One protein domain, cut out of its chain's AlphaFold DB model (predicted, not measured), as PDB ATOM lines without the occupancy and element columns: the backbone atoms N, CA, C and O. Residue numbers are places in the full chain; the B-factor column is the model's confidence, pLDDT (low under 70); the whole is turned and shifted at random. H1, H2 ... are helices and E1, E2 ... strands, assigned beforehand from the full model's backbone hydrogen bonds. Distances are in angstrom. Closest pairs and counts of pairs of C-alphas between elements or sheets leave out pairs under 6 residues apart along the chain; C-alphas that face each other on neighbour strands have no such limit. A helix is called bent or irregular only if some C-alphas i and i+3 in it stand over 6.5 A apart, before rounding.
ATOM      1  N   ARG A  90     -31.466   9.013 -11.062       39.97
ATOM      2  CA  ARG A  90     -31.059   7.614 -10.822       39.97
ATOM      3  C   ARG A  90     -32.161   6.607 -11.174       39.97
ATOM      4  O   ARG A  90     -31.846   5.520 -11.658       39.97
ATOM      5  N   ARG A  91     -33.435   6.972 -10.989       36.97
ATOM      6  CA  ARG A  91     -34.598   6.142 -11.352       36.97
ATOM      7  C   ARG A  91     -34.790   6.058 -12.871       36.97
ATOM      8  O   ARG A  91     -34.971   4.956 -13.380       36.97
ATOM      9  N   LEU A  92     -34.640   7.172 -13.593       35.41
ATOM     10  CA  LEU A  92     -34.695   7.234 -15.064       35.41
ATOM     11  C   LEU A  92     -33.583   6.412 -15.739       35.41
ATOM     12  O   LEU A  92     -33.868   5.631 -16.640       35.41
ATOM     13  N   LYS A  93     -32.333   6.482 -15.253       43.22
ATOM     14  CA  LYS A  93     -31.224   5.669 -15.801       43.22
ATOM     15  C   LYS A  93     -31.419   4.157 -15.618       43.22
ATOM     16  O   LYS A  93     -31.019   3.384 -16.484       43.22
ATOM     17  N   ARG A  94     -32.017   3.723 -14.501       40.59
ATOM     18  CA  ARG A  94     -32.332   2.300 -14.259       40.59
ATOM     19  C   ARG A  94     -33.539   1.829 -15.077       40.59
ATOM     20  O   ARG A  94     -33.542   0.683 -15.516       40.59
ATOM     21  N   LEU A  95     -34.516   2.708 -15.317       37.41
ATOM     22  CA  LEU A  95     -35.642   2.458 -16.221       37.41
ATOM     23  C   LEU A  95     -35.179   2.310 -17.679       37.41
ATOM     24  O   LEU A  95     -35.599   1.353 -18.314       37.41
ATOM     25  N   ASP A  96     -34.266   3.156 -18.175       41.72
ATOM     26  CA  ASP A  96     -33.749   3.096 -19.558       41.72
ATOM     27  C   ASP A  96     -33.190   1.699 -19.906       41.72
ATOM     28  O   ASP A  96     -33.589   1.098 -20.904       41.72
ATOM     29  N   GLN A  97     -32.313   1.140 -19.064       42.41
ATOM     30  CA  GLN A  97     -31.689  -0.163 -19.329       42.41
ATOM     31  C   GLN A  97     -32.659  -1.339 -19.116       42.41
ATOM     32  O   GLN A  97     -32.690  -2.269 -19.922       42.41
ATOM     33  N   ALA A  98     -33.492  -1.292 -18.071       34.69
ATOM     34  CA  ALA A  98     -34.436  -2.366 -17.764       34.69
ATOM     35  C   ALA A  98     -35.625  -2.417 -18.746       34.69
ATOM     36  O   ALA A  98     -36.061  -3.514 -19.109       34.69
ATOM     37  N   LEU A  99     -36.121  -1.270 -19.239       38.88
ATOM     38  CA  LEU A  99     -37.150  -1.237 -20.285       38.88
ATOM     39  C   LEU A  99     -36.604  -1.736 -21.625       38.88
ATOM     40  O   LEU A  99     -37.287  -2.502 -22.297       38.88
ATOM     41  N   LEU A 100     -35.382  -1.358 -22.013       43.81
ATOM     42  CA  LEU A 100     -34.778  -1.801 -23.278       43.81
ATOM     43  C   LEU A 100     -34.651  -3.331 -23.367       43.81
ATOM     44  O   LEU A 100     -34.982  -3.925 -24.402       43.81
ATOM     45  N   ASP A 101     -34.223  -3.969 -22.278       41.66
ATOM     46  CA  ASP A 101     -34.015  -5.418 -22.228       41.66
ATOM     47  C   ASP A 101     -35.340  -6.195 -22.103       41.66
ATOM     48  O   ASP A 101     -35.516  -7.237 -22.743       41.66
ATOM     49  N   THR A 102     -36.322  -5.652 -21.373       40.94
ATOM     50  CA  THR A 102     -37.641  -6.283 -21.172       40.94
ATOM     51  C   THR A 102     -38.560  -6.117 -22.388       40.94
ATOM     52  O   THR A 102     -39.200  -7.077 -22.832       40.94
ATOM     53  N   HIS A 103     -38.582  -4.933 -23.013       44.16
ATOM     54  CA  HIS A 103     -39.451  -4.662 -24.161       44.16
ATOM     55  C   HIS A 103     -38.962  -5.334 -25.445       44.16
ATOM     56  O   HIS A 103     -39.791  -5.809 -26.217       44.16
ATOM     57  N   SER A 104     -37.650  -5.503 -25.677       46.91
ATOM     58  CA  SER A 104     -37.185  -6.237 -26.870       46.91
ATOM     59  C   SER A 104     -37.609  -7.716 -26.873       46.91
ATOM     60  O   SER A 104     -37.617  -8.325 -27.950       46.91
ATOM     61  N   GLY A 105     -37.895  -8.303 -25.706       41.38
ATOM     62  CA  GLY A 105     -38.444  -9.653 -25.563       41.38
ATOM     63  C   GLY A 105     -39.970  -9.672 -25.669       41.38
ATOM     64  O   GLY A 105     -40.511 -10.402 -26.494       41.38
ATOM     65  N   ALA A 106     -40.660  -8.818 -24.905       42.88
ATOM     66  CA  ALA A 106     -42.124  -8.772 -24.842       42.88
ATOM     67  C   ALA A 106     -42.794  -8.274 -26.142       42.88
ATOM     68  O   ALA A 106     -43.809  -8.829 -26.566       42.88
ATOM     69  N   VAL A 107     -42.193  -7.297 -26.834       43.84
ATOM     70  CA  VAL A 107     -42.669  -6.784 -28.136       43.84
ATOM     71  C   VAL A 107     -42.640  -7.877 -29.211       43.84
ATOM     72  O   VAL A 107     -43.483  -7.882 -30.107       43.84
ATOM     73  N   ARG A 108     -41.717  -8.846 -29.109       49.41
ATOM     74  CA  ARG A 108     -41.674  -9.994 -30.029       49.41
ATOM     75  C   ARG A 108     -42.791 -10.990 -29.756       49.41
ATOM     76  O   ARG A 108     -43.325 -11.530 -30.705       49.41
ATOM     77  N   THR A 109     -43.170 -11.221 -28.504       42.78
ATOM     78  CA  THR A 109     -44.223 -12.194 -28.173       42.78
ATOM     79  C   THR A 109     -45.620 -11.675 -28.538       42.78
ATOM     80  O   THR A 109     -46.434 -12.425 -29.067       42.78
ATOM     81  N   LEU A 110     -45.888 -10.379 -28.334       43.06
ATOM     82  CA  LEU A 110     -47.206  -9.776 -28.586       43.06
ATOM     83  C   LEU A 110     -47.518  -9.549 -30.072       43.06
ATOM     84  O   LEU A 110     -48.668  -9.690 -30.479       43.06
ATOM     85  N   ALA A 111     -46.514  -9.254 -30.905       48.19
ATOM     86  CA  ALA A 111     -46.717  -9.129 -32.352       48.19
ATOM     87  C   ALA A 111     -47.108 -10.464 -33.022       48.19
ATOM     88  O   ALA A 111     -47.693 -10.456 -34.101       48.19
ATOM     89  N   TYR A 112     -46.799 -11.594 -32.375       50.75
ATOM     90  CA  TYR A 112     -46.972 -12.942 -32.919       50.75
ATOM     91  C   TYR A 112     -48.319 -13.590 -32.561       50.75
ATOM     92  O   TYR A 112     -48.732 -14.527 -33.234       50.75
ATOM     93  N   GLN A 113     -49.016 -13.127 -31.515       42.72
ATOM     94  CA  GLN A 113     -50.138 -13.875 -30.925       42.72
ATOM     95  C   GLN A 113     -51.552 -13.446 -31.350       42.72
ATOM     96  O   GLN A 113     -52.509 -14.054 -30.879       42.72
ATOM     97  N   SER A 114     -51.741 -12.467 -32.243       44.09
ATOM     98  CA  SER A 114     -53.103 -12.123 -32.685       44.09
ATOM     99  C   SER A 114     -53.209 -11.756 -34.170       44.09
ATOM    100  O   SER A 114     -52.946 -10.614 -34.552       44.09
ATOM    101  N   PRO A 115     -53.661 -12.699 -35.020       44.69
ATOM    102  CA  PRO A 115     -54.008 -12.444 -36.422       44.69
ATOM    103  C   PRO A 115     -55.150 -11.427 -36.598       44.69
ATOM    104  O   PRO A 115     -55.247 -10.788 -37.641       44.69
ATOM    105  N   PHE A 116     -55.993 -11.236 -35.574       44.91
ATOM    106  CA  PHE A 116     -57.123 -10.297 -35.596       44.91
ATOM    107  C   PHE A 116     -56.695  -8.821 -35.574       44.91
ATOM    108  O   PHE A 116     -57.430  -7.956 -36.043       44.91
ATOM    109  N   LEU A 117     -55.491  -8.515 -35.084       48.84
ATOM    110  CA  LEU A 117     -55.027  -7.135 -34.882       48.84
ATOM    111  C   LEU A 117     -54.448  -6.477 -36.145       48.84
ATOM    112  O   LEU A 117     -53.988  -5.341 -36.090       48.84
ATOM    113  N   TRP A 118     -54.500  -7.162 -37.291       50.75
ATOM    114  CA  TRP A 118     -53.832  -6.740 -38.524       50.75
ATOM    115  C   TRP A 118     -54.722  -6.749 -39.774       50.75
ATOM    116  O   TRP A 118     -54.219  -6.772 -40.898       50.75
ATOM    117  N   GLN A 119     -56.045  -6.749 -39.617       54.69
ATOM    118  CA  GLN A 119     -56.945  -6.657 -40.765       54.69
ATOM    119  C   GLN A 119     -56.816  -5.312 -41.497       54.69
ATOM    120  O   GLN A 119     -56.428  -4.290 -40.923       54.69
ATOM    121  N   ALA A 120     -57.136  -5.323 -42.794       53.53
ATOM    122  CA  ALA A 120     -57.220  -4.111 -43.599       53.53
ATOM    123  C   ALA A 120     -58.174  -3.108 -42.927       53.53
ATOM    124  O   ALA A 120     -59.311  -3.448 -42.619       53.53
ATOM    125  N   GLY A 121     -57.687  -1.890 -42.676       61.06
ATOM    126  CA  GLY A 121     -58.435  -0.853 -41.959       61.06
ATOM    127  C   GLY A 121     -58.047  -0.667 -40.489       61.06
ATOM    128  O   GLY A 121     -58.432   0.344 -39.912       61.06
ATOM    129  N   ASN A 122     -57.232  -1.548 -39.898       74.81
ATOM    130  CA  ASN A 122     -56.734  -1.365 -38.530       74.81
ATOM    131  C   ASN A 122     -55.461  -0.503 -38.484       74.81
ATOM    132  O   ASN A 122     -54.622  -0.548 -39.389       74.81
ATOM    133  N   MET A 123     -55.303   0.260 -37.396       79.31
ATOM    134  CA  MET A 123     -54.061   0.981 -37.100       79.31
ATOM    135  C   MET A 123     -52.900   0.013 -36.890       79.31
ATOM    136  O   MET A 123     -53.040  -1.029 -36.250       79.31
ATOM    137  N   VAL A 124     -51.716   0.405 -37.362       80.75
ATOM    138  CA  VAL A 124     -50.481  -0.296 -37.000       80.75
ATOM    139  C   VAL A 124     -50.245  -0.125 -35.503       80.75
ATOM    140  O   VAL A 124     -50.106   0.995 -35.018       80.75
ATOM    141  N   MET A 125     -50.175  -1.239 -34.773       79.62
ATOM    142  CA  MET A 125     -49.939  -1.205 -33.330       79.62
ATOM    143  C   MET A 125     -48.601  -0.540 -32.985       79.62
ATOM    144  O   MET A 125     -47.595  -0.742 -33.673       79.62
ATOM    145  N   GLY A 126     -48.559   0.161 -31.849       79.12
ATOM    146  CA  GLY A 126     -47.338   0.789 -31.335       79.12
ATOM    147  C   GLY A 126     -46.164  -0.190 -31.207       79.12
ATOM    148  O   GLY A 126     -45.044   0.147 -31.564       79.12
ATOM    149  N   THR A 127     -46.413  -1.450 -30.839       80.06
ATOM    150  CA  THR A 127     -45.376  -2.499 -30.746       80.06
ATOM    151  C   THR A 127     -44.701  -2.811 -32.085       80.06
ATOM    152  O   THR A 127     -43.506  -3.105 -32.142       80.06
ATOM    153  N   VAL A 128     -45.445  -2.731 -33.186       81.75
ATOM    154  CA  VAL A 128     -44.945  -2.969 -34.547       81.75
ATOM    155  C   VAL A 128     -44.106  -1.793 -35.007       81.75
ATOM    156  O   VAL A 128     -43.030  -1.974 -35.587       81.75
ATOM    157  N   VAL A 129     -44.601  -0.590 -34.728       84.12
ATOM    158  CA  VAL A 129     -43.866   0.650 -34.937       84.12
ATOM    159  C   VAL A 129     -42.541   0.590 -34.175       84.12
ATOM    160  O   VAL A 129     -41.484   0.694 -34.793       84.12
ATOM    161  N   ASP A 130     -42.580   0.289 -32.879       82.75
ATOM    162  CA  ASP A 130     -41.414   0.154 -32.004       82.75
ATOM    163  C   ASP A 130     -40.418  -0.881 -32.517       82.75
ATOM    164  O   ASP A 130     -39.207  -0.637 -32.530       82.75
ATOM    165  N   TYR A 131     -40.908  -2.027 -32.995       83.12
ATOM    166  CA  TYR A 131     -40.072  -3.045 -33.619       83.12
ATOM    167  C   TYR A 131     -39.337  -2.497 -34.852       83.12
ATOM    168  O   TYR A 131     -38.117  -2.665 -34.979       83.12
ATOM    169  N   CYS A 132     -40.058  -1.821 -35.750       83.44
ATOM    170  CA  CYS A 132     -39.495  -1.255 -36.973       83.44
ATOM    171  C   CYS A 132     -38.476  -0.151 -36.664       83.44
ATOM    172  O   CYS A 132     -37.360  -0.185 -37.190       83.44
ATOM    173  N   VAL A 133     -38.823   0.771 -35.766       83.50
ATOM    174  CA  VAL A 133     -37.971   1.878 -35.318       83.50
ATOM    175  C   VAL A 133     -36.714   1.343 -34.614       83.50
ATOM    176  O   VAL A 133     -35.601   1.772 -34.914       83.50
ATOM    177  N   SER A 134     -36.842   0.337 -33.745       81.44
ATOM    178  CA  SER A 134     -35.699  -0.294 -33.067       81.44
ATOM    179  C   SER A 134     -34.713  -0.924 -34.050       81.44
ATOM    180  O   SER A 134     -33.494  -0.846 -33.880       81.44
ATOM    181  N   ARG A 135     -35.223  -1.581 -35.099       77.25
ATOM    182  CA  ARG A 135     -34.380  -2.170 -36.147       77.25
ATOM    183  C   ARG A 135     -33.706  -1.115 -37.007       77.25
ATOM    184  O   ARG A 135     -32.570  -1.323 -37.430       77.25
ATOM    185  N   PHE A 136     -34.420  -0.034 -37.272       75.44
ATOM    186  CA  PHE A 136     -33.931   1.113 -38.010       75.44
ATOM    187  C   PHE A 136     -32.779   1.803 -37.264       75.44
ATOM    188  O   PHE A 136     -31.711   2.016 -37.840       75.44
ATOM    189  N   ALA A 137     -32.943   2.046 -35.962       72.75
ATOM    190  CA  ALA A 137     -31.945   2.704 -35.127       72.75
ATOM    191  C   ALA A 137     -30.630   1.932 -35.014       72.75
ATOM    192  O   ALA A 137     -29.563   2.505 -35.192       72.75
ATOM    193  N   LYS A 138     -30.697   0.607 -34.825       73.06
ATOM    194  CA  LYS A 138     -29.510  -0.263 -34.702       73.06
ATOM    195  C   LYS A 138     -28.554  -0.223 -35.898       73.06
ATOM    196  O   LYS A 138     -27.466  -0.774 -35.803       73.06
ATOM    197  N   ARG A 139     -28.980   0.328 -37.036       66.56
ATOM    198  CA  ARG A 139     -28.218   0.326 -38.293       66.56
ATOM    199  C   ARG A 139     -27.790   1.714 -38.752       66.56
ATOM    200  O   ARG A 139     -27.272   1.813 -39.853       66.56
ATOM    201  N   THR A 140     -28.048   2.755 -37.960       64.19
ATOM    202  CA  THR A 140     -27.776   4.140 -38.354       64.19
ATOM    203  C   THR A 140     -26.725   4.725 -37.424       64.19
ATOM    204  O   THR A 140     -27.017   5.004 -36.262       64.19
ATOM    205  N   GLU A 141     -25.503   4.909 -37.919       61.81
ATOM    206  CA  GLU A 141     -24.467   5.611 -37.161       61.81
ATOM    207  C   GLU A 141     -24.896   7.064 -36.909       61.81
ATOM    208  O   GLU A 141     -25.417   7.740 -37.795       61.81
ATOM    209  N   GLY A 142     -24.740   7.532 -35.668       59.12
ATOM    210  CA  GLY A 142     -25.177   8.866 -35.248       59.12
ATOM    211  C   GLY A 142     -26.650   8.978 -34.836       59.12
ATOM    212  O   GLY A 142     -27.027  10.003 -34.270       59.12
ATOM    213  N   LEU A 143     -27.479   7.941 -35.028       61.97
ATOM    214  CA  LEU A 143     -28.810   7.899 -34.419       61.97
ATOM    215  C   LEU A 143     -28.694   7.403 -32.977       61.97
ATOM    216  O   LEU A 143     -28.486   6.218 -32.726       61.97
ATOM    217  N   VAL A 144     -28.810   8.325 -32.025       58.81
ATOM    218  CA  VAL A 144     -28.436   8.041 -30.634       58.81
ATOM    219  C   VAL A 144     -29.489   7.209 -29.899       58.81
ATOM    220  O   VAL A 144     -29.119   6.357 -29.094       58.81
ATOM    221  N   PHE A 145     -30.787   7.409 -30.158       62.19
ATOM    222  CA  PHE A 145     -31.819   6.676 -29.420       62.19
ATOM    223  C   PHE A 145     -33.207   6.759 -30.075       62.19
ATOM    224  O   PHE A 145     -33.746   7.859 -30.203       62.19
ATOM    225  N   PRO A 146     -33.833   5.636 -30.467       70.75
ATOM    226  CA  PRO A 146     -35.260   5.632 -30.736       70.75
ATOM    227  C   PRO A 146     -36.023   5.658 -29.409       70.75
ATOM    228  O   PRO A 146     -35.870   4.755 -28.587       70.75
ATOM    229  N   VAL A 147     -36.870   6.664 -29.197       73.69
ATOM    230  CA  VAL A 147     -37.833   6.619 -28.092       73.69
ATOM    231  C   VAL A 147     -38.992   5.733 -28.539       73.69
ATOM    232  O   VAL A 147     -39.686   6.060 -29.498       73.69
ATOM    233  N   LEU A 148     -39.151   4.581 -27.887       78.25
ATOM    234  CA  LEU A 148     -40.272   3.675 -28.146       78.25
ATOM    235  C   LEU A 148     -41.581   4.327 -27.693       78.25
ATOM    236  O   LEU A 148     -41.579   5.086 -26.725       78.25
ATOM    237  N   ALA A 149     -42.696   3.987 -28.331       76.25
ATOM    238  CA  ALA A 149     -44.016   4.526 -28.021       76.25
ATOM    239  C   ALA A 149     -44.371   4.353 -26.536       76.25
ATOM    240  O   ALA A 149     -44.835   5.296 -25.904       76.25
ATOM    241  N   ALA A 150     -44.067   3.187 -25.953       72.94
ATOM    242  CA  ALA A 150     -44.276   2.943 -24.522       72.94
ATOM    243  C   ALA A 150     -43.439   3.882 -23.635       72.94
ATOM    244  O   ALA A 150     -43.942   4.439 -22.666       72.94
ATOM    245  N   VAL A 151     -42.170   4.104 -23.993       76.25
ATOM    246  CA  VAL A 151     -41.289   5.025 -23.259       76.25
ATOM    247  C   VAL A 151     -41.799   6.458 -23.391       76.25
ATOM    248  O   VAL A 151     -41.814   7.202 -22.416       76.25
ATOM    249  N   PHE A 152     -42.246   6.850 -24.583       81.44
ATOM    250  CA  PHE A 152     -42.779   8.185 -24.814       81.44
ATOM    251  C   PHE A 152     -44.072   8.431 -24.030       81.44
ATOM    252  O   PHE A 152     -44.208   9.487 -23.420       81.44
ATOM    253  N   ALA A 153     -44.969   7.444 -23.963       79.19
ATOM    254  CA  ALA A 153     -46.184   7.521 -23.155       79.19
ATOM    255  C   ALA A 153     -45.869   7.740 -21.665       79.19
ATOM    256  O   ALA A 153     -46.468   8.607 -21.032       79.19
ATOM    257  N   GLU A 154     -44.874   7.034 -21.120       80.94
ATOM    258  CA  GLU A 154     -44.421   7.241 -19.738       80.94
ATOM    259  C   GLU A 154     -43.820   8.637 -19.518       80.94
ATOM    260  O   GLU A 154     -44.075   9.269 -18.490       80.94
ATOM    261  N   ILE A 155     -43.050   9.154 -20.484       82.94
ATOM    262  CA  ILE A 155     -42.502  10.519 -20.425       82.94
ATOM    263  C   ILE A 155     -43.639  11.544 -20.400       82.94
ATOM    264  O   ILE A 155     -43.605  12.468 -19.587       82.94
ATOM    265  N   VAL A 156     -44.646  11.377 -21.257       83.94
ATOM    266  CA  VAL A 156     -45.810  12.268 -21.305       83.94
ATOM    267  C   VAL A 156     -46.577  12.208 -19.989       83.94
ATOM    268  O   VAL A 156     -46.817  13.243 -19.377       83.94
ATOM    269  N   PHE A 157     -46.866  11.011 -19.482       82.94
ATOM    270  CA  PHE A 157     -47.577  10.851 -18.216       82.94
ATOM    271  C   PHE A 157     -46.808  11.449 -17.025       82.94
ATOM    272  O   PHE A 157     -47.400  12.014 -16.102       82.94
ATOM    273  N   ALA A 158     -45.477  11.355 -17.025       84.38
ATOM    274  CA  ALA A 158     -44.641  12.001 -16.017       84.38
ATOM    275  C   ALA A 158     -44.640  13.536 -16.148       84.38
ATOM    276  O   ALA A 158     -44.638  14.235 -15.133       84.38
ATOM    277  N   TYR A 159     -44.666  14.062 -17.376       85.06
ATOM    278  CA  TYR A 159     -44.772  15.495 -17.649       85.06
ATOM    279  C   TYR A 159     -46.119  16.067 -17.185       85.06
ATOM    280  O   TYR A 159     -46.156  17.088 -16.498       85.06
ATOM    281  N   GLU A 160     -47.216  15.384 -17.504       85.31
ATOM    282  CA  GLU A 160     -48.580  15.748 -17.101       85.31
ATOM    283  C   GLU A 160     -48.715  15.807 -15.582       85.31
ATOM    284  O   GLU A 160     -49.107  16.836 -15.034       85.31
ATOM    285  N   ARG A 161     -48.261  14.757 -14.883       85.12
ATOM    286  CA  ARG A 161     -48.256  14.724 -13.412       85.12
ATOM    287  C   ARG A 161     -47.465  15.866 -12.781       85.12
ATOM    288  O   ARG A 161     -47.823  16.323 -11.705       85.12
ATOM    289  N   ARG A 162     -46.386  16.316 -13.423       84.12
ATOM    290  CA  ARG A 162     -45.559  17.418 -12.918       84.12
ATOM    291  C   ARG A 162     -46.169  18.792 -13.182       84.12
ATOM    292  O   ARG A 162     -45.909  19.717 -12.424       84.12
ATOM    293  N   THR A 163     -46.875  18.946 -14.296       82.31
ATOM    294  CA  THR A 163     -47.387  20.245 -14.757       82.31
ATOM    295  C   THR A 163     -48.854  20.465 -14.419       82.31
ATOM    296  O   THR A 163     -49.402  21.490 -14.809       82.31
ATOM    297  N   GLU A 164     -49.486  19.497 -13.743       79.62
ATOM    298  CA  GLU A 164     -50.925  19.468 -13.442       79.62
ATOM    299  C   GLU A 164     -51.807  19.596 -14.699       79.62
ATOM    300  O   GLU A 164     -53.004  19.870 -14.631       79.62
ATOM    301  N   ARG A 165     -51.226  19.357 -15.880       64.50
ATOM    302  CA  ARG A 165     -51.950  19.303 -17.146       64.50
ATOM    303  C   ARG A 165     -52.487  17.896 -17.323       64.50
ATOM    304  O   ARG A 165     -51.708  16.965 -17.464       64.50
ATOM    305  N   VAL A 166     -53.806  17.743 -17.352       54.94
ATOM    306  CA  VAL A 166     -54.458  16.464 -17.658       54.94
ATOM    307  C   VAL A 166     -54.927  16.482 -19.111       54.94
ATOM    308  O   VAL A 166     -55.678  17.375 -19.505       54.94
ATOM    309  N   ARG A 167     -54.511  15.492 -19.907       56.44
ATOM    310  CA  ARG A 167     -55.093  15.206 -21.228       56.44
ATOM    311  C   ARG A 167     -55.665  13.799 -21.298       56.44
ATOM    312  O   ARG A 167     -55.267  12.907 -20.557       56.44
ATOM    313  N   SER A 168     -56.596  13.591 -22.228       48.78
ATOM    314  CA  SER A 168     -57.033  12.250 -22.612       48.78
ATOM    315  C   SER A 168     -55.897  11.534 -23.353       48.78
ATOM    316  O   SER A 168     -55.469  11.982 -24.414       48.78
ATOM    317  N   ALA A 169     -55.422  10.417 -22.802       43.44
ATOM    318  CA  ALA A 169     -54.225   9.667 -23.207       43.44
ATOM    319  C   ALA A 169     -54.252   9.010 -24.615       43.44
ATOM    320  O   ALA A 169     -53.459   8.113 -24.896       43.44
ATOM    321  N   THR A 170     -55.160   9.402 -25.511       42.84
ATOM    322  CA  THR A 170     -55.488   8.644 -26.732       42.84
ATOM    323  C   THR A 170     -54.788   9.093 -28.023       42.84
ATOM    324  O   THR A 170     -54.949   8.419 -29.035       42.84
ATOM    325  N   GLU A 171     -53.989  10.168 -28.040       47.72
ATOM    326  CA  GLU A 171     -53.573  10.818 -29.310       47.72
ATOM    327  C   GLU A 171     -52.064  10.842 -29.618       47.72
ATOM    328  O   GLU A 171     -51.615  11.532 -30.527       47.72
ATOM    329  N   ILE A 172     -51.253  10.038 -28.928       45.94
ATOM    330  CA  ILE A 172     -49.779  10.103 -29.022       45.94
ATOM    331  C   ILE A 172     -49.201   9.063 -30.005       45.94
ATOM    332  O   ILE A 172     -48.112   8.515 -29.823       45.94
ATOM    333  N   THR A 173     -49.954   8.718 -31.049       43.09
ATOM    334  CA  THR A 173     -49.551   7.678 -32.011       43.09
ATOM    335  C   THR A 173     -49.056   8.318 -33.306       43.09
ATOM    336  O   THR A 173     -49.860   8.830 -34.078       43.09
ATOM    337  N   GLY A 174     -47.748   8.239 -33.583       45.31
ATOM    338  CA  GLY A 174     -47.178   8.597 -34.895       45.31
ATOM    339  C   GLY A 174     -46.115   9.699 -34.910       45.31
ATOM    340  O   GLY A 174     -45.714  10.120 -35.996       45.31
ATOM    341  N   ASP A 175     -45.631  10.146 -33.750       47.12
ATOM    342  CA  ASP A 175     -44.684  11.259 -33.682       47.12
ATOM    343  C   ASP A 175     -43.229  10.805 -33.767       47.12
ATOM    344  O   ASP A 175     -42.773   9.900 -33.070       47.12
ATOM    345  N   MET A 176     -42.463  11.492 -34.611       46.28
ATOM    346  CA  MET A 176     -41.017  11.329 -34.702       46.28
ATOM    347  C   MET A 176     -40.308  12.608 -34.323       46.28
ATOM    348  O   MET A 176     -40.682  13.677 -34.793       46.28
ATOM    349  N   THR A 177     -39.230  12.460 -33.559       48.00
ATOM    350  CA  THR A 177     -38.323  13.547 -33.197       48.00
ATOM    351  C   THR A 177     -36.879  13.112 -33.427       48.00
ATOM    352  O   THR A 177     -36.501  11.997 -33.075       48.00
ATOM    353  N   TRP A 178     -36.067  13.997 -34.008       51.75
ATOM    354  CA  TRP A 178     -34.629  13.799 -34.228       51.75
ATOM    355  C   TRP A 178     -33.810  14.710 -33.317       51.75
ATOM    356  O   TRP A 178     -34.285  15.784 -32.964       51.75
ATOM    357  N   LEU A 179     -32.585  14.298 -32.980       47.00
ATOM    358  CA  LEU A 179     -31.633  15.074 -32.177       47.00
ATOM    359  C   LEU A 179     -30.357  15.344 -32.982       47.00
ATOM    360  O   LEU A 179     -29.813  14.436 -33.610       47.00
ATOM    361  N   GLY A 180     -29.880  16.590 -32.939       44.00
ATOM    362  CA  GLY A 180     -28.545  16.981 -33.400       44.00
ATOM    363  C   GLY A 180     -27.457  16.709 -32.349       44.00
ATOM    364  O   GLY A 180     -27.757  16.394 -31.199       44.00
ATOM    365  N   LYS A 181     -26.183  16.813 -32.758       44.56
ATOM    366  CA  LYS A 181     -24.987  16.651 -31.903       44.56
ATOM    367  C   LYS A 181     -25.030  17.552 -30.650       44.56
ATOM    368  O   LYS A 181     -25.679  18.593 -30.686       44.56
ATOM    369  N   PRO A 182     -24.288  17.217 -29.572       48.16
ATOM    370  CA  PRO A 182     -24.223  18.020 -28.352       48.16
ATOM    371  C   PRO A 182     -23.357  19.272 -28.576       48.16
ATOM    372  O   PRO A 182     -22.241  19.375 -28.082       48.16
ATOM    373  N   SER A 183     -23.854  20.218 -29.363       51.69
ATOM    374  CA  SER A 183     -23.245  21.528 -29.590       51.69
ATOM    375  C   SER A 183     -24.106  22.611 -28.945       51.69
ATOM    376  O   SER A 183     -24.579  23.495 -29.643       51.69
ATOM    377  N   GLY A 184     -24.420  22.488 -27.648       63.53
ATOM    378  CA  GLY A 184     -25.199  23.483 -26.883       63.53
ATOM    379  C   GLY A 184     -26.621  23.796 -27.393       63.53
ATOM    380  O   GLY A 184     -27.361  24.524 -26.735       63.53
ATOM    381  N   GLU A 185     -27.024  23.232 -28.531       75.75
ATOM    382  CA  GLU A 185     -28.290  23.460 -29.212       75.75
ATOM    383  C   GLU A 185     -28.995  22.125 -29.457       75.75
ATOM    384  O   GLU A 185     -28.421  21.188 -30.013       75.75
ATOM    385  N   MET A 186     -30.259  22.044 -29.045       79.56
ATOM    386  CA  MET A 186     -31.148  20.932 -29.356       79.56
ATOM    387  C   MET A 186     -32.128  21.370 -30.435       79.56
ATOM    388  O   MET A 186     -32.849  22.356 -30.280       79.56
ATOM    389  N   VAL A 187     -32.171  20.614 -31.530       85.44
ATOM    390  CA  VAL A 187     -33.088  20.876 -32.639       85.44
ATOM    391  C   VAL A 187     -34.099  19.746 -32.733       85.44
ATOM    392  O   VAL A 187     -33.717  18.605 -32.963       85.44
ATOM    393  N   PHE A 188     -35.378  20.078 -32.588       88.12
ATOM    394  CA  PHE A 188     -36.502  19.158 -32.677       88.12
ATOM    395  C   PHE A 188     -37.176  19.288 -34.042       88.12
ATOM    396  O   PHE A 188     -37.481  20.389 -34.499       88.12
ATOM    397  N   TYR A 189     -37.453  18.154 -34.676       89.81
ATOM    398  CA  TYR A 189     -38.160  18.086 -35.952       89.81
ATOM    399  C   TYR A 189     -39.395  17.221 -35.772       89.81
ATOM    400  O   TYR A 189     -39.248  16.078 -35.358       89.81
ATOM    401  N   HIS A 190     -40.570  17.735 -36.118       91.00
ATOM    402  CA  HIS A 190     -41.829  16.997 -36.099       91.00
ATOM    403  C   HIS A 190     -42.387  16.909 -37.521       91.00
ATOM    404  O   HIS A 190     -42.504  17.924 -38.208       91.00
ATOM    405  N   VAL A 191     -42.717  15.697 -37.972       91.25
ATOM    406  CA  VAL A 191     -43.348  15.456 -39.277       91.25
ATOM    407  C   VAL A 191     -44.789  15.031 -39.045       91.25
ATOM    408  O   VAL A 191     -45.040  13.917 -38.599       91.25
ATOM    409  N   ASN A 192     -45.724  15.907 -39.391       90.88
ATOM    410  CA  ASN A 192     -47.146  15.659 -39.249       90.88
ATOM    411  C   ASN A 192     -47.747  15.153 -40.567       90.88
ATOM    412  O   ASN A 192     -47.669  15.827 -41.602       90.88
ATOM    413  N   SER A 193     -48.376  13.980 -40.517       90.00
ATOM    414  CA  SER A 193     -49.102  13.393 -41.648       90.00
ATOM    415  C   SER A 193     -50.620  13.594 -41.583       90.00
ATOM    416  O   SER A 193     -51.278  13.477 -42.618       90.00
ATOM    417  N   VAL A 194     -51.169  13.973 -40.420       86.75
ATOM    418  CA  VAL A 194     -52.612  14.056 -40.148       86.75
ATOM    419  C   VAL A 194     -53.028  15.495 -39.825       86.75
ATOM    420  O   VAL A 194     -52.398  16.210 -39.047       86.75
ATOM    421  N   ALA A 195     -54.124  15.961 -40.422       78.75
ATOM    422  CA  ALA A 195     -54.644  17.296 -40.138       78.75
ATOM    423  C   ALA A 195     -55.351  17.341 -38.770       78.75
ATOM    424  O   ALA A 195     -56.271  16.564 -38.541       78.75
ATOM    425  N   GLY A 196     -54.956  18.280 -37.903       70.50
ATOM    426  CA  GLY A 196     -55.725  18.659 -36.707       70.50
ATOM    427  C   GLY A 196     -55.725  17.666 -35.540       70.50
ATOM    428  O   GLY A 196     -56.527  17.844 -34.638       70.50
ATOM    429  N   VAL A 197     -54.865  16.641 -35.558       71.38
ATOM    430  CA  VAL A 197     -54.792  15.624 -34.486       71.38
ATOM    431  C   VAL A 197     -53.591  15.834 -33.560       71.38
ATOM    432  O   VAL A 197     -53.678  15.583 -32.367       71.38
ATOM    433  N   HIS A 198     -52.466  16.322 -34.085       74.38
ATOM    434  CA  HIS A 198     -51.240  16.476 -33.302       74.38
ATOM    435  C   HIS A 198     -51.036  17.927 -32.870       74.38
ATOM    436  O   HIS A 198     -51.107  18.839 -33.699       74.38
ATOM    437  N   GLU A 199     -50.703  18.124 -31.595       85.44
ATOM    438  CA  GLU A 199     -50.279  19.411 -31.048       85.44
ATOM    439  C   GLU A 199     -48.753  19.463 -30.874       85.44
ATOM    440  O   GLU A 199     -48.220  19.043 -29.840       85.44
ATOM    441  N   PRO A 200     -48.016  19.981 -31.871       86.75
ATOM    442  CA  PRO A 200     -46.557  19.948 -31.861       86.75
ATOM    443  C   PRO A 200     -45.950  20.724 -30.690       86.75
ATOM    444  O   PRO A 200     -44.940  20.291 -30.141       86.75
ATOM    445  N   ASP A 201     -46.568  21.824 -30.262       88.75
ATOM    446  CA  ASP A 201     -46.055  22.635 -29.153       88.75
ATOM    447  C   ASP A 201     -46.051  21.867 -27.832       88.75
ATOM    448  O   ASP A 201     -45.080  21.937 -27.073       88.75
ATOM    449  N   TYR A 202     -47.097  21.072 -27.588       87.31
ATOM    450  CA  TYR A 202     -47.170  20.185 -26.432       87.31
ATOM    451  C   TYR A 202     -46.065  19.128 -26.477       87.31
ATOM    452  O   TYR A 202     -45.309  18.974 -25.517       87.31
ATOM    453  N   LEU A 203     -45.907  18.458 -27.622       87.50
ATOM    454  CA  LEU A 203     -44.862  17.450 -27.818       87.50
ATOM    455  C   LEU A 203     -43.466  18.042 -27.601       87.50
ATOM    456  O   LEU A 203     -42.640  17.463 -26.894       87.50
ATOM    457  N   PHE A 204     -43.201  19.227 -28.154       89.56
ATOM    458  CA  PHE A 204     -41.933  19.916 -27.948       89.56
ATOM    459  C   PHE A 204     -41.721  20.315 -26.489       89.56
ATOM    460  O   PHE A 204     -40.586  20.248 -26.024       89.56
ATOM    461  N   ALA A 205     -42.763  20.709 -25.755       88.94
ATOM    462  CA  ALA A 205     -42.652  21.019 -24.332       88.94
ATOM    463  C   ALA A 205     -42.273  19.779 -23.504       88.94
ATOM    464  O   ALA A 205     -41.335  19.847 -22.705       88.94
ATOM    465  N   VAL A 206     -42.929  18.640 -23.754       87.75
ATOM    466  CA  VAL A 206     -42.618  17.344 -23.123       87.75
ATOM    467  C   VAL A 206     -41.163  16.944 -23.390       87.75
ATOM    468  O   VAL A 206     -40.417  16.597 -22.472       87.75
ATOM    469  N   LEU A 207     -40.730  17.035 -24.651       86.88
ATOM    470  CA  LEU A 207     -39.374  16.672 -25.054       86.88
ATOM    471  C   LEU A 207     -38.334  17.619 -24.444       86.88
ATOM    472  O   LEU A 207     -37.358  17.165 -23.851       86.88
ATOM    473  N   LYS A 208     -38.546  18.936 -24.515       86.50
ATOM    474  CA  LYS A 208     -37.648  19.916 -23.883       86.50
ATOM    475  C   LYS A 208     -37.481  19.629 -22.395       86.50
ATOM    476  O   LYS A 208     -36.348  19.614 -21.922       86.50
ATOM    477  N   TRP A 209     -38.573  19.328 -21.687       85.88
ATOM    478  CA  TRP A 209     -38.532  18.986 -20.267       85.88
ATOM    479  C   TRP A 209     -37.658  17.758 -19.982       85.88
ATOM    480  O   TRP A 209     -36.765  17.831 -19.133       85.88
ATOM    481  N   VAL A 210     -37.860  16.647 -20.703       84.75
ATOM    482  CA  VAL A 210     -37.099  15.415 -20.437       84.75
ATOM    483  C   VAL A 210     -35.609  15.583 -20.753       84.75
ATOM    484  O   VAL A 210     -34.757  15.118 -19.993       84.75
ATOM    485  N   PHE A 211     -35.270  16.300 -21.830       80.00
ATOM    486  CA  PHE A 211     -33.875  16.542 -22.192       80.00
ATOM    487  C   PHE A 211     -33.198  17.528 -21.239       80.00
ATOM    488  O   PHE A 211     -32.085  17.264 -20.788       80.00
ATOM    489  N   GLN A 212     -33.873  18.610 -20.845       79.69
ATOM    490  CA  GLN A 212     -33.353  19.522 -19.824       79.69
ATOM    491  C   GLN A 212     -33.099  18.793 -18.499       79.69
ATOM    492  O   GLN A 212     -32.036  18.964 -17.913       79.69
ATOM    493  N   ALA A 213     -34.007  17.915 -18.056       78.94
ATOM    494  CA  ALA A 213     -33.823  17.124 -16.835       78.94
ATOM    495  C   ALA A 213     -32.669  16.105 -16.928       78.94
ATOM    496  O   ALA A 213     -32.052  15.756 -15.919       78.94
ATOM    497  N   ARG A 214     -32.359  15.607 -18.131       73.56
ATOM    498  CA  ARG A 214     -31.222  14.702 -18.366       73.56
ATOM    499  C   ARG A 214     -29.886  15.446 -18.377       73.56
ATOM    500  O   ARG A 214     -28.870  14.851 -18.018       73.56
ATOM    501  N   HIS A 215     -29.894  16.716 -18.774       70.12
ATOM    502  CA  HIS A 215     -28.693  17.525 -18.970       70.12
ATOM    503  C   HIS A 215     -28.501  18.649 -17.941       70.12
ATOM    504  O   HIS A 215     -27.521  19.376 -18.033       70.12
ATOM    505  N   SER A 216     -29.357  18.753 -16.925       59.44
ATOM    506  CA  SER A 216     -29.304  19.763 -15.855       59.44
ATOM    507  C   SER A 216     -28.048  19.713 -14.969       59.44
ATOM    508  O   SER A 216     -27.828  20.624 -14.181       59.44
ATOM    509  N   GLY A 217     -27.205  18.681 -15.106       55.72
ATOM    510  CA  GLY A 217     -25.864  18.637 -14.511       55.72
ATOM    511  C   GLY A 217     -24.772  19.338 -15.335       55.72
ATOM    512  O   GLY A 217     -23.667  19.522 -14.838       55.72
ATOM    513  N   ALA A 218     -25.054  19.719 -16.585       55.22
ATOM    514  CA  ALA A 218     -24.196  20.580 -17.393       55.22
ATOM    515  C   ALA A 218     -24.687  22.022 -17.224       55.22
ATOM    516  O   ALA A 218     -25.861  22.300 -17.443       55.22
ATOM    517  N   ALA A 219     -23.801  22.930 -16.817       42.50
ATOM    518  CA  ALA A 219     -24.099  24.300 -16.386       42.50
ATOM    519  C   ALA A 219     -24.616  25.264 -17.488       42.50
ATOM    520  O   ALA A 219     -24.335  26.457 -17.446       42.50
ATOM    521  N   GLY A 220     -25.354  24.781 -18.491       55.78
ATOM    522  CA  GLY A 220     -25.832  25.579 -19.616       55.78
ATOM    523  C   GLY A 220     -27.305  25.347 -19.930       55.78
ATOM    524  O   GLY A 220     -27.754  24.217 -20.124       55.78
ATOM    525  N   THR A 221     -28.061  26.438 -20.045       62.62
ATOM    526  CA  THR A 221     -29.368  26.435 -20.704       62.62
ATOM    527  C   THR A 221     -29.155  26.113 -22.184       62.62
ATOM    528  O   THR A 221     -28.540  26.889 -22.911       62.62
ATOM    529  N   PHE A 222     -29.640  24.958 -22.641       68.88
ATOM    530  CA  PHE A 222     -29.569  24.598 -24.059       68.88
ATOM    531  C   PHE A 222     -30.440  25.538 -24.889       68.88
ATOM    532  O   PHE A 222     -31.609  25.770 -24.560       68.88
ATOM    533  N   LYS A 223     -29.895  26.023 -26.006       80.25
ATOM    534  CA  LYS A 223     -30.705  26.677 -27.033       80.25
ATOM    535  C   LYS A 223     -31.595  25.614 -27.675       80.25
ATOM    536  O   LYS A 223     -31.105  24.567 -28.083       80.25
ATOM    537  N   ASN A 224     -32.897  25.864 -27.749       82.50
ATOM    538  CA  ASN A 224     -33.850  24.905 -28.302       82.50
ATOM    539  C   ASN A 224     -34.510  25.476 -29.553       82.50
ATOM    540  O   ASN A 224     -35.178  26.505 -29.476       82.50
ATOM    541  N   SER A 225     -34.389  24.761 -30.665       87.81
ATOM    542  CA  SER A 225     -35.044  25.082 -31.933       87.81
ATOM    543  C   SER A 225     -36.047  23.975 -32.261       87.81
ATOM    544  O   SER A 225     -35.752  22.796 -32.079       87.81
ATOM    545  N   SER A 226     -37.252  24.320 -32.711       89.88
ATOM    546  CA  SER A 226     -38.317  23.348 -32.989       89.88
ATOM    547  C   SER A 226     -38.951  23.645 -34.342       89.88
ATOM    548  O   SER A 226     -39.305  24.788 -34.618       89.88
ATOM    549  N   PHE A 227     -39.103  22.623 -35.180       91.50
ATOM    550  CA  PHE A 227     -39.602  22.768 -36.543       91.50
ATOM    551  C   PHE A 227     -40.701  21.752 -36.841       91.50
ATOM    552  O   PHE A 227     -40.530  20.550 -36.627       91.50
ATOM    553  N   VAL A 228     -41.810  22.243 -37.390       92.31
ATOM    554  CA  VAL A 228     -42.957  21.432 -37.808       92.31
ATOM    555  C   VAL A 228     -42.991  21.353 -39.324       92.31
ATOM    556  O   VAL A 228     -42.999  22.371 -40.015       92.31
ATOM    557  N   TYR A 229     -43.061  20.133 -39.840       92.56
ATOM    558  CA  TYR A 229     -43.202  19.859 -41.259       92.56
ATOM    559  C   TYR A 229     -44.473  19.076 -41.498       92.56
ATOM    560  O   TYR A 229     -44.796  18.131 -40.787       92.56
ATOM    561  N   VAL A 230     -45.183  19.466 -42.541       92.56
ATOM    562  CA  VAL A 230     -46.414  18.817 -42.957       92.56
ATOM    563  C   VAL A 230     -46.107  17.954 -44.167       92.56
ATOM    564  O   VAL A 230     -45.543  18.450 -45.147       92.56
ATOM    565  N   SER A 231     -46.514  16.687 -44.125       92.56
ATOM    566  CA  SER A 231     -46.344  15.799 -45.267       92.56
ATOM    567  C   SER A 231     -47.186  16.247 -46.462       92.56
ATOM    568  O   SER A 231     -48.326  16.696 -46.317       92.56
ATOM    569  N   LYS A 232     -46.630  16.112 -47.668       92.38
ATOM    570  CA  LYS A 232     -47.349  16.337 -48.924       92.38
ATOM    571  C   LYS A 232     -47.119  15.148 -49.869       92.38
ATOM    572  O   LYS A 232     -45.983  14.979 -50.311       92.38
ATOM    573  N   PRO A 233     -48.163  14.365 -50.204       92.62
ATOM    574  CA  PRO A 233     -49.545  14.510 -49.741       92.62
ATOM    575  C   PRO A 233     -49.714  14.191 -48.244       92.62
ATOM    576  O   PRO A 233     -48.877  13.537 -47.612       92.62
ATOM    577  N   ARG A 234     -50.793  14.725 -47.663       91.69
ATOM    578  CA  ARG A 234     -51.232  14.370 -46.309       91.69
ATOM    579  C   ARG A 234     -51.919  13.011 -46.338       91.69
ATOM    580  O   ARG A 234     -52.498  12.623 -47.354       91.69
ATOM    581  N   GLN A 235     -51.876  12.320 -45.212       90.62
ATOM    582  CA  GLN A 235     -52.663  11.118 -45.019       90.62
ATOM    583  C   GLN A 235     -54.156  11.463 -45.076       90.62
ATOM    584  O   GLN A 235     -54.594  12.446 -44.482       90.62
ATOM    585  N   ALA A 236     -54.935  10.657 -45.803       89.81
ATOM    586  CA  ALA A 236     -56.374  10.884 -45.958       89.81
ATOM    587  C   ALA A 236     -57.238  10.143 -44.920       89.81
ATOM    588  O   ALA A 236     -58.397  10.490 -44.728       89.81
ATOM    589  N   ASN A 237     -56.699   9.108 -44.273       87.25
ATOM    590  CA  ASN A 237     -57.401   8.306 -43.266       87.25
ATOM    591  C   ASN A 237     -56.795   8.520 -41.869       87.25
ATOM    592  O   ASN A 237     -55.786   9.201 -41.738       87.25
ATOM    593  N   ARG A 238     -57.376   7.924 -40.823       85.12
ATOM    594  CA  ARG A 238     -56.854   8.020 -39.443       85.12
ATOM    595  C   ARG A 238     -55.946   6.859 -39.025       85.12
ATOM    596  O   ARG A 238     -55.419   6.879 -37.924       85.12
ATOM    597  N   VAL A 239     -55.760   5.852 -39.879       86.12
ATOM    598  CA  VAL A 239     -55.192   4.553 -39.469       86.12
ATOM    599  C   VAL A 239     -53.755   4.309 -39.938       86.12
ATOM    600  O   VAL A 239     -53.043   3.481 -39.375       86.12
ATOM    601  N   ASP A 240     -53.293   5.060 -40.933       90.62
ATOM    602  CA  ASP A 240     -51.965   4.933 -41.537       90.62
ATOM    603  C   ASP A 240     -50.884   5.842 -40.934       90.62
ATOM    604  O   ASP A 240     -49.779   5.892 -41.476       90.62
ATOM    605  N   CYS A 241     -51.127   6.521 -39.807       89.31
ATOM    606  CA  CYS A 241     -50.158   7.485 -39.260       89.31
ATOM    607  C   CYS A 241     -48.822   6.811 -38.930       89.31
ATOM    608  O   CYS A 241     -47.763   7.313 -39.305       89.31
ATOM    609  N   GLY A 242     -48.859   5.600 -38.363       89.00
ATOM    610  CA  GLY A 242     -47.667   4.784 -38.132       89.00
ATOM    611  C   GLY A 242     -46.928   4.396 -39.422       89.00
ATOM    612  O   GLY A 242     -45.701   4.339 -39.435       89.00
ATOM    613  N   ILE A 243     -47.638   4.183 -40.534       92.81
ATOM    614  CA  ILE A 243     -47.024   3.874 -41.837       92.81
ATOM    615  C   ILE A 243     -46.350   5.113 -42.432       92.81
ATOM    616  O   ILE A 243     -45.206   5.027 -42.883       92.81
ATOM    617  N   TYR A 244     -47.026   6.265 -42.402       93.25
ATOM    618  CA  TYR A 244     -46.450   7.543 -42.828       93.25
ATOM    619  C   TYR A 244     -45.205   7.879 -42.005       93.25
ATOM    620  O   TYR A 244     -44.167   8.231 -42.570       93.25
ATOM    621  N   MET A 245     -45.280   7.689 -40.688       90.81
ATOM    622  CA  MET A 245     -44.162   7.867 -39.772       90.81
ATOM    623  C   MET A 245     -42.959   7.003 -40.195       90.81
ATOM    624  O   MET A 245     -41.883   7.532 -40.464       90.81
ATOM    625  N   LEU A 246     -43.138   5.687 -40.364       90.62
ATOM    626  CA  LEU A 246     -42.058   4.785 -40.791       90.62
ATOM    627  C   LEU A 246     -41.485   5.134 -42.174       90.62
ATOM    628  O   LEU A 246     -40.280   4.983 -42.401       90.62
ATOM    629  N   TYR A 247     -42.319   5.609 -43.099       92.75
ATOM    630  CA  TYR A 247     -41.873   6.048 -44.420       92.75
ATOM    631  C   TYR A 247     -40.949   7.271 -44.337       92.75
ATOM    632  O   TYR A 247     -39.844   7.251 -44.891       92.75
ATOM    633  N   TYR A 248     -41.360   8.322 -43.618       92.62
ATOM    634  CA  TYR A 248     -40.543   9.530 -43.471       92.62
ATOM    635  C   TYR A 248     -39.299   9.285 -42.615       92.62
ATOM    636  O   TYR A 248     -38.239   9.818 -42.945       92.62
ATOM    637  N   LEU A 249     -39.376   8.399 -41.614       89.88
ATOM    638  CA  LEU A 249     -38.210   7.850 -40.910       89.88
ATOM    639  C   LEU A 249     -37.199   7.291 -41.911       89.88
ATOM    640  O   LEU A 249     -36.055   7.743 -41.965       89.88
ATOM    641  N   GLY A 250     -37.666   6.387 -42.777       89.56
ATOM    642  CA  GLY A 250     -36.931   5.834 -43.914       89.56
ATOM    643  C   GLY A 250     -36.200   6.890 -44.738       89.56
ATOM    644  O   GLY A 250     -34.979   6.818 -44.888       89.56
ATOM    645  N   LYS A 251     -36.940   7.882 -45.249       91.75
ATOM    646  CA  LYS A 251     -36.380   8.944 -46.102       91.75
ATOM    647  C   LYS A 251     -35.298   9.750 -45.396       91.75
ATOM    648  O   LYS A 251     -34.247   9.977 -45.992       91.75
ATOM    649  N   VAL A 252     -35.538  10.170 -44.154       90.06
ATOM    650  CA  VAL A 252     -34.586  10.999 -43.402       90.06
ATOM    651  C   VAL A 252     -33.289  10.241 -43.141       90.06
ATOM    652  O   VAL A 252     -32.220  10.781 -43.411       90.06
ATOM    653  N   LYS A 253     -33.346   8.969 -42.728       87.00
ATOM    654  CA  LYS A 253     -32.124   8.160 -42.577       87.00
ATOM    655  C   LYS A 253     -31.380   7.985 -43.881       87.00
ATOM    656  O   LYS A 253     -30.181   8.216 -43.901       87.00
ATOM    657  N   CYS A 254     -32.064   7.592 -44.956       89.19
ATOM    658  CA  CYS A 254     -31.394   7.427 -46.242       89.19
ATOM    659  C   CYS A 254     -30.712   8.729 -46.675       89.19
ATOM    660  O   CYS A 254     -29.622   8.693 -47.235       89.19
ATOM    661  N   TYR A 255     -31.315   9.883 -46.383       90.69
ATOM    662  CA  TYR A 255     -30.677  11.165 -46.640       90.69
ATOM    663  C   TYR A 255     -29.420  11.374 -45.783       90.69
ATOM    664  O   TYR A 255     -28.374  11.703 -46.338       90.69
ATOM    665  N   ILE A 256     -29.502  11.140 -44.468       86.94
ATOM    666  CA  ILE A 256     -28.372  11.271 -43.534       86.94
ATOM    667  C   ILE A 256     -27.210  10.359 -43.932       86.94
ATOM    668  O   ILE A 256     -26.076  10.821 -44.005       86.94
ATOM    669  N   GLU A 257     -27.485   9.088 -44.225       85.69
ATOM    670  CA  GLU A 257     -26.459   8.099 -44.580       85.69
ATOM    671  C   GLU A 257     -25.742   8.451 -45.883       85.69
ATOM    672  O   GLU A 257     -24.532   8.273 -45.983       85.69
ATOM    673  N   ASN A 258     -26.479   8.972 -46.867       88.44
ATOM    674  CA  ASN A 258     -25.923   9.255 -48.187       88.44
ATOM    675  C   ASN A 258     -25.234  10.623 -48.280       88.44
ATOM    676  O   ASN A 258     -24.341  10.782 -49.106       88.44
ATOM    677  N   HIS A 259     -25.649  11.613 -47.481       89.00
ATOM    678  CA  HIS A 259     -25.191  13.002 -47.639       89.00
ATOM    679  C   HIS A 259     -24.464  13.565 -46.417       89.00
ATOM    680  O   HIS A 259     -23.851  14.621 -46.532       89.00
ATOM    681  N   GLN A 260     -24.556  12.910 -45.252       85.81
ATOM    682  CA  GLN A 260     -23.971  13.359 -43.980       85.81
ATOM    683  C   GLN A 260     -24.149  14.872 -43.729       85.81
ATOM    684  O   GLN A 260     -23.176  15.598 -43.503       85.81
ATOM    685  N   PRO A 261     -25.390  15.387 -43.808       84.25
ATOM    686  CA  PRO A 261     -25.626  16.819 -43.748       84.25
ATOM    687  C   PRO A 261     -25.252  17.370 -42.369       84.25
ATOM    688  O   PRO A 261     -25.489  16.734 -41.341       84.25
ATOM    689  N   ARG A 262     -24.726  18.600 -42.331       80.06
ATOM    690  CA  ARG A 262     -24.453  19.298 -41.060       80.06
ATOM    691  C   ARG A 262     -25.738  19.649 -40.303       80.06
ATOM    692  O   ARG A 262     -25.741  19.623 -39.077       80.06
ATOM    693  N   ALA A 263     -26.814  19.956 -41.028       82.44
ATOM    694  CA  ALA A 263     -28.134  20.266 -40.488       82.44
ATOM    695  C   ALA A 263     -29.232  19.723 -41.415       82.44
ATOM    696  O   ALA A 263     -29.033  19.604 -42.622       82.44
ATOM    697  N   LEU A 264     -30.397  19.401 -40.848       87.81
ATOM    698  CA  LEU A 264     -31.529  18.856 -41.606       87.81
ATOM    699  C   LEU A 264     -32.563  19.917 -41.997       87.81
ATOM    700  O   LEU A 264     -33.345  19.664 -42.908       87.81
ATOM    701  N   MET A 265     -32.563  21.083 -41.345       87.38
ATOM    702  CA  MET A 265     -33.573  22.141 -41.497       87.38
ATOM    703  C   MET A 265     -33.962  22.423 -42.955       87.38
ATOM    704  O   MET A 265     -35.132  22.275 -43.310       87.38
ATOM    705  N   ASP A 266     -32.992  22.720 -43.817       83.75
ATOM    706  CA  ASP A 266     -33.270  23.114 -45.207       83.75
ATOM    707  C   ASP A 266     -33.791  21.954 -46.070       83.75
ATOM    708  O   ASP A 266     -34.505  22.151 -47.054       83.75
ATOM    709  N   VAL A 267     -33.487  20.716 -45.679       91.94
ATOM    710  CA  VAL A 267     -33.792  19.511 -46.461       91.94
ATOM    711  C   VAL A 267     -35.079  18.846 -45.980       91.94
ATOM    712  O   VAL A 267     -35.782  18.217 -46.769       91.94
ATOM    713  N   MET A 268     -35.454  19.008 -44.710       92.94
ATOM    714  CA  MET A 268     -36.650  18.372 -44.148       92.94
ATOM    715  C   MET A 268     -37.909  18.717 -44.938       92.94
ATOM    716  O   MET A 268     -38.693  17.819 -45.236       92.94
ATOM    717  N   ARG A 269     -38.052  19.972 -45.387       93.12
ATOM    718  CA  ARG A 269     -39.165  20.388 -46.255       93.12
ATOM    719  C   ARG A 269     -39.227  19.571 -47.549       93.12
ATOM    720  O   ARG A 269     -40.314  19.187 -47.969       93.12
ATOM    721  N   LEU A 270     -38.081  19.295 -48.172       93.56
ATOM    722  CA  LEU A 270     -37.999  18.483 -49.389       93.56
ATOM    723  C   LEU A 270     -38.288  17.008 -49.092       93.56
ATOM    724  O   LEU A 270     -38.981  16.337 -49.855       93.56
ATOM    725  N   LEU A 271     -37.800  16.494 -47.962       94.31
ATOM    726  CA  LEU A 271     -38.006  15.103 -47.563       94.31
ATOM    727  C   LEU A 271     -39.472  14.798 -47.240       94.31
ATOM    728  O   LEU A 271     -39.916  13.675 -47.494       94.31
ATOM    729  N   THR A 272     -40.229  15.782 -46.756       93.75
ATOM    730  CA  THR A 272     -41.652  15.641 -46.419       93.75
ATOM    731  C   THR A 272     -42.589  15.843 -47.610       93.75
ATOM    732  O   THR A 272     -43.798  15.676 -47.466       93.75
ATOM    733  N   ILE A 273     -42.055  16.178 -48.787       93.31
ATOM    734  CA  ILE A 273     -42.800  16.253 -50.047       93.31
ATOM    735  C   ILE A 273     -42.476  15.009 -50.890       93.31
ATOM    736  O   ILE A 273     -41.339  14.525 -50.932       93.31
ATOM    737  N   GLY A 274     -43.480  14.446 -51.556       91.25
ATOM    738  CA  GLY A 274     -43.291  13.323 -52.465       91.25
ATOM    739  C   GLY A 274     -44.593  12.742 -52.994       91.25
ATOM    740  O   GLY A 274     -45.642  13.370 -52.949       91.25
ATOM    741  N   SER A 275     -44.514  11.516 -53.503       91.62
ATOM    742  CA  SER A 275     -45.649  10.783 -54.073       91.62
ATOM    743  C   SER A 275     -46.297   9.796 -53.095       91.62
ATOM    744  O   SER A 275     -47.165   9.026 -53.496       91.62
ATOM    745  N   PHE A 276     -45.857   9.764 -51.831       94.50
ATOM    746  CA  PHE A 276     -46.363   8.811 -50.845       94.50
ATOM    747  C   PHE A 276     -47.747   9.230 -50.355       94.50
ATOM    748  O   PHE A 276     -47.877  10.150 -49.554       94.50
ATOM    749  N   ASN A 277     -48.763   8.565 -50.894       93.56
ATOM    750  CA  ASN A 277     -50.183   8.842 -50.698       93.56
ATOM    751  C   ASN A 277     -50.901   7.656 -50.031       93.56
ATOM    752  O   ASN A 277     -50.277   6.653 -49.685       93.56
ATOM    753  N   SER A 278     -52.222   7.748 -49.864       91.25
ATOM    754  CA  SER A 278     -53.037   6.707 -49.219       91.25
ATOM    755  C   SER A 278     -52.883   5.325 -49.862       91.25
ATOM    756  O   SER A 278     -52.691   4.352 -49.144       91.25
ATOM    757  N   SER A 279     -52.863   5.228 -51.195       92.56
ATOM    758  CA  SER A 279     -52.662   3.950 -51.896       92.56
ATOM    759  C   SER A 279     -51.266   3.362 -51.648       92.56
ATOM    760  O   SER A 279     -51.101   2.149 -51.491       92.56
ATOM    761  N   SER A 280     -50.246   4.225 -51.568       94.50
ATOM    762  CA  SER A 280     -48.880   3.820 -51.214       94.50
ATOM    763  C   SER A 280     -48.800   3.332 -49.766       94.50
ATOM    764  O   SER A 280     -48.137   2.332 -49.492       94.50
ATOM    765  N   ALA A 281     -49.491   4.011 -48.849       93.00
ATOM    766  CA  ALA A 281     -49.548   3.642 -47.441       93.00
ATOM    767  C   ALA A 281     -50.271   2.307 -47.227       93.00
ATOM    768  O   ALA A 281     -49.749   1.436 -46.537       93.00
ATOM    769  N   GLU A 282     -51.400   2.092 -47.897       91.00
ATOM    770  CA  GLU A 282     -52.119   0.818 -47.881       91.00
ATOM    771  C   GLU A 282     -51.248  -0.336 -48.397       91.00
ATOM    772  O   GLU A 282     -51.123  -1.372 -47.738       91.00
ATOM    773  N   SER A 283     -50.568  -0.129 -49.528       91.81
ATOM    774  CA  SER A 283     -49.641  -1.118 -50.092       91.81
ATOM    775  C   SER A 283     -48.478  -1.417 -49.139       91.81
ATOM    776  O   SER A 283     -48.092  -2.574 -48.949       91.81
ATOM    777  N   ALA A 284     -47.923  -0.382 -48.500       91.44
ATOM    778  CA  ALA A 284     -46.857  -0.523 -47.515       91.44
ATOM    779  C   ALA A 284     -47.331  -1.280 -46.266       91.44
ATOM    780  O   ALA A 284     -46.614  -2.158 -45.785       91.44
ATOM    781  N   ARG A 285     -48.547  -1.007 -45.782       88.81
ATOM    782  CA  ARG A 285     -49.183  -1.714 -44.663       88.81
ATOM    783  C   ARG A 285     -49.359  -3.199 -44.971       88.81
ATOM    784  O   ARG A 285     -48.921  -4.034 -44.184       88.81
ATOM    785  N   ALA A 286     -49.913  -3.538 -46.137       87.88
ATOM    786  CA  ALA A 286     -50.085  -4.926 -46.570       87.88
ATOM    787  C   ALA A 286     -48.740  -5.665 -46.716       87.88
ATOM    788  O   ALA A 286     -48.593  -6.823 -46.310       87.88
ATOM    789  N   SER A 287     -47.723  -4.983 -47.249       88.50
ATOM    790  CA  SER A 287     -46.370  -5.535 -47.359       88.50
ATOM    791  C   SER A 287     -45.722  -5.752 -45.988       88.50
ATOM    792  O   SER A 287     -45.082  -6.784 -45.771       88.50
ATOM    793  N   LEU A 288     -45.907  -4.816 -45.052       85.81
ATOM    794  CA  LEU A 288     -45.383  -4.914 -43.691       85.81
ATOM    795  C   LEU A 288     -46.022  -6.092 -42.965       85.81
ATOM    796  O   LEU A 288     -45.304  -6.913 -42.401       85.81
ATOM    797  N   LEU A 289     -47.346  -6.218 -43.067       82.81
ATOM    798  CA  LEU A 289     -48.093  -7.348 -42.533       82.81
ATOM    799  C   LEU A 289     -47.541  -8.676 -43.055       82.81
ATOM    800  O   LEU A 289     -47.166  -9.537 -42.267       82.81
ATOM    801  N   THR A 290     -47.407  -8.807 -44.377       84.06
ATOM    802  CA  THR A 290     -46.867 -10.018 -45.016       84.06
ATOM    803  C   THR A 290     -45.467 -10.364 -44.504       84.06
ATOM    804  O   THR A 290     -45.115 -11.532 -44.365       84.06
ATOM    805  N   GLN A 291     -44.629  -9.360 -44.246       79.88
ATOM    806  CA  GLN A 291     -43.277  -9.589 -43.741       79.88
ATOM    807  C   GLN A 291     -43.271  -9.987 -42.273       79.88
ATOM    808  O   GLN A 291     -42.487 -10.852 -41.899       79.88
ATOM    809  N   VAL A 292     -44.111  -9.381 -41.445       74.31
ATOM    810  CA  VAL A 292     -44.193  -9.748 -40.031       74.31
ATOM    811  C   VAL A 292     -44.747 -11.167 -39.886       74.31
ATOM    812  O   VAL A 292     -44.172 -11.943 -39.133       74.31
ATOM    813  N   THR A 293     -45.760 -11.550 -40.671       75.62
ATOM    814  CA  THR A 293     -46.371 -12.891 -40.610       75.62
ATOM    815  C   THR A 293     -45.510 -13.991 -41.215       75.62
ATOM    816  O   THR A 293     -45.439 -15.071 -40.651       75.62
ATOM    817  N   ARG A 294     -44.808 -13.753 -42.331       75.38
ATOM    818  CA  ARG A 294     -43.902 -14.768 -42.916       75.38
ATOM    819  C   ARG A 294     -42.686 -15.077 -42.053       75.38
ATOM    820  O   ARG A 294     -42.055 -16.108 -42.239       75.38
ATOM    821  N   ASN A 295     -42.309 -14.141 -41.192       58.06
ATOM    822  CA  ASN A 295     -41.197 -14.306 -40.266       58.06
ATOM    823  C   ASN A 295     -41.677 -14.738 -38.869       58.06
ATOM    824  O   ASN A 295     -40.858 -14.740 -37.941       58.06
ATOM    825  N   ALA A 296     -42.976 -15.034 -38.729       52.38
ATOM    826  CA  ALA A 296     -43.576 -15.530 -37.506       52.38
ATOM    827  C   ALA A 296     -43.514 -17.057 -37.414       52.38
ATOM    828  O   ALA A 296     -43.149 -17.549 -36.323       52.38
TER     829      ALA A 296
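This is residues 90 to 296 of the 296 residues of an uncharacterized protein of Phytophthora sojae (strain P6497) (UniProt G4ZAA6). A small sheet of two parallel strands, E1 and E2, is covered by H5 over one face and H7 over the other, while H6 packs near E1 with its residues 241 to 249 and runs side by side with H3. Outward from these, H4 crosses H5, the long H1 packs on H3 with residues 107 to 111, and H8 stands across H6 at residues 243 to 244. The printed part has 207 residues with eight named helices and two named strands, in the order H1 H2 H3 H4 E1 H5 E2 H6 H7 H8, and is mostly helix. It is compact, with a radius of gyration of the C-alphas of 17.3 A, and rounded, spanning 51 by 37 by 34 A.

E1, residues 185 to 192, is 22.7 A long from first to last C-alpha, and E2, residues 223 to 230, is 23.7 A. H5 is residues 200 to 215, 22.2 A; H7, residues 265 to 271, is only just irregular, with C-alphas 266 and 269 6.6 A apart. H6 is residues 241 to 259, 26.9 A, and H3 residues 126 to 137, 16.0 A. H4 is residues 149 to 163, 20.8 A. H1, residues 90 to 112, begins at C-alpha 90 (-31.059, 7.614, -10.822), is 34.1 A long and has a kink of 40 degrees near residue 102. H2 is residues 115 to 118, and H8, residues 278 to 294, 24.2 A, ends at C-alpha 294 (-43.902, -14.768, -42.916).

E1 and E2 are parallel at 15 degrees, with N 188 and O 225 2.8 A apart and N 227 and O 188 2.8 A apart, both within hydrogen-bond range. E1, H5 and E2 form a strand-helix-strand unit, two parallel strands joined through a helix, with a right-handed crossover. The closest C-alphas of H5 and E2 are those of Phe 204 and Ser 226, 7.1 A; those of E2 and H7 are Tyr 229 and Arg 269, 6.4 A. H6 touches H7 at a steep tilt of 60 degrees, opposite ways, closest at the C-alphas of Lys 251 and Leu 271, 6.5 A. H3 and H6, the two hubs, touch at a shallow tilt of 3 degrees, the same way, closest at the C-alphas of Val 129 and Gly 242, 6.5 A. H8 touches H6, about perpendicular at 88 degrees, with the C-alphas of Ala 281 and Ile 243 closest at 6.2 A. H1 touches H3, closest at the C-alphas of Val 107 and Thr 127, 5.7 A. H4 touches H5, about perpendicular at 87 degrees, with the C-alphas of Tyr 159 and Val 206 closest at 6.2 A. H2 and H8 are close but not clearly touching, with the C-alphas of Trp 118 and Leu 289 closest at 7.0 A. H1 and H5 are apart. Every O i to N i+4 pair is within hydrogen-bond range in H3, H4, H5, H6 and H8; in H1 15 of 19 are, in H7 1 of 3 beside 2 of 4 O i to N i+3 pairs, and H2 is too short for an O i to N i+4 pair.

The two C-alphas farthest apart are those of Phe 116 and Ala 219, 51.5 A. The printed part has no cut. The links H3 to H4 and H4 to E1 are long, the latter being residues 164 to 184. The mean pLDDT of the printed part is 73.5, and it is under 70 at residues 90 to 121, 139 to 145, 165 to 184, 216 to 222 and 295 to 296.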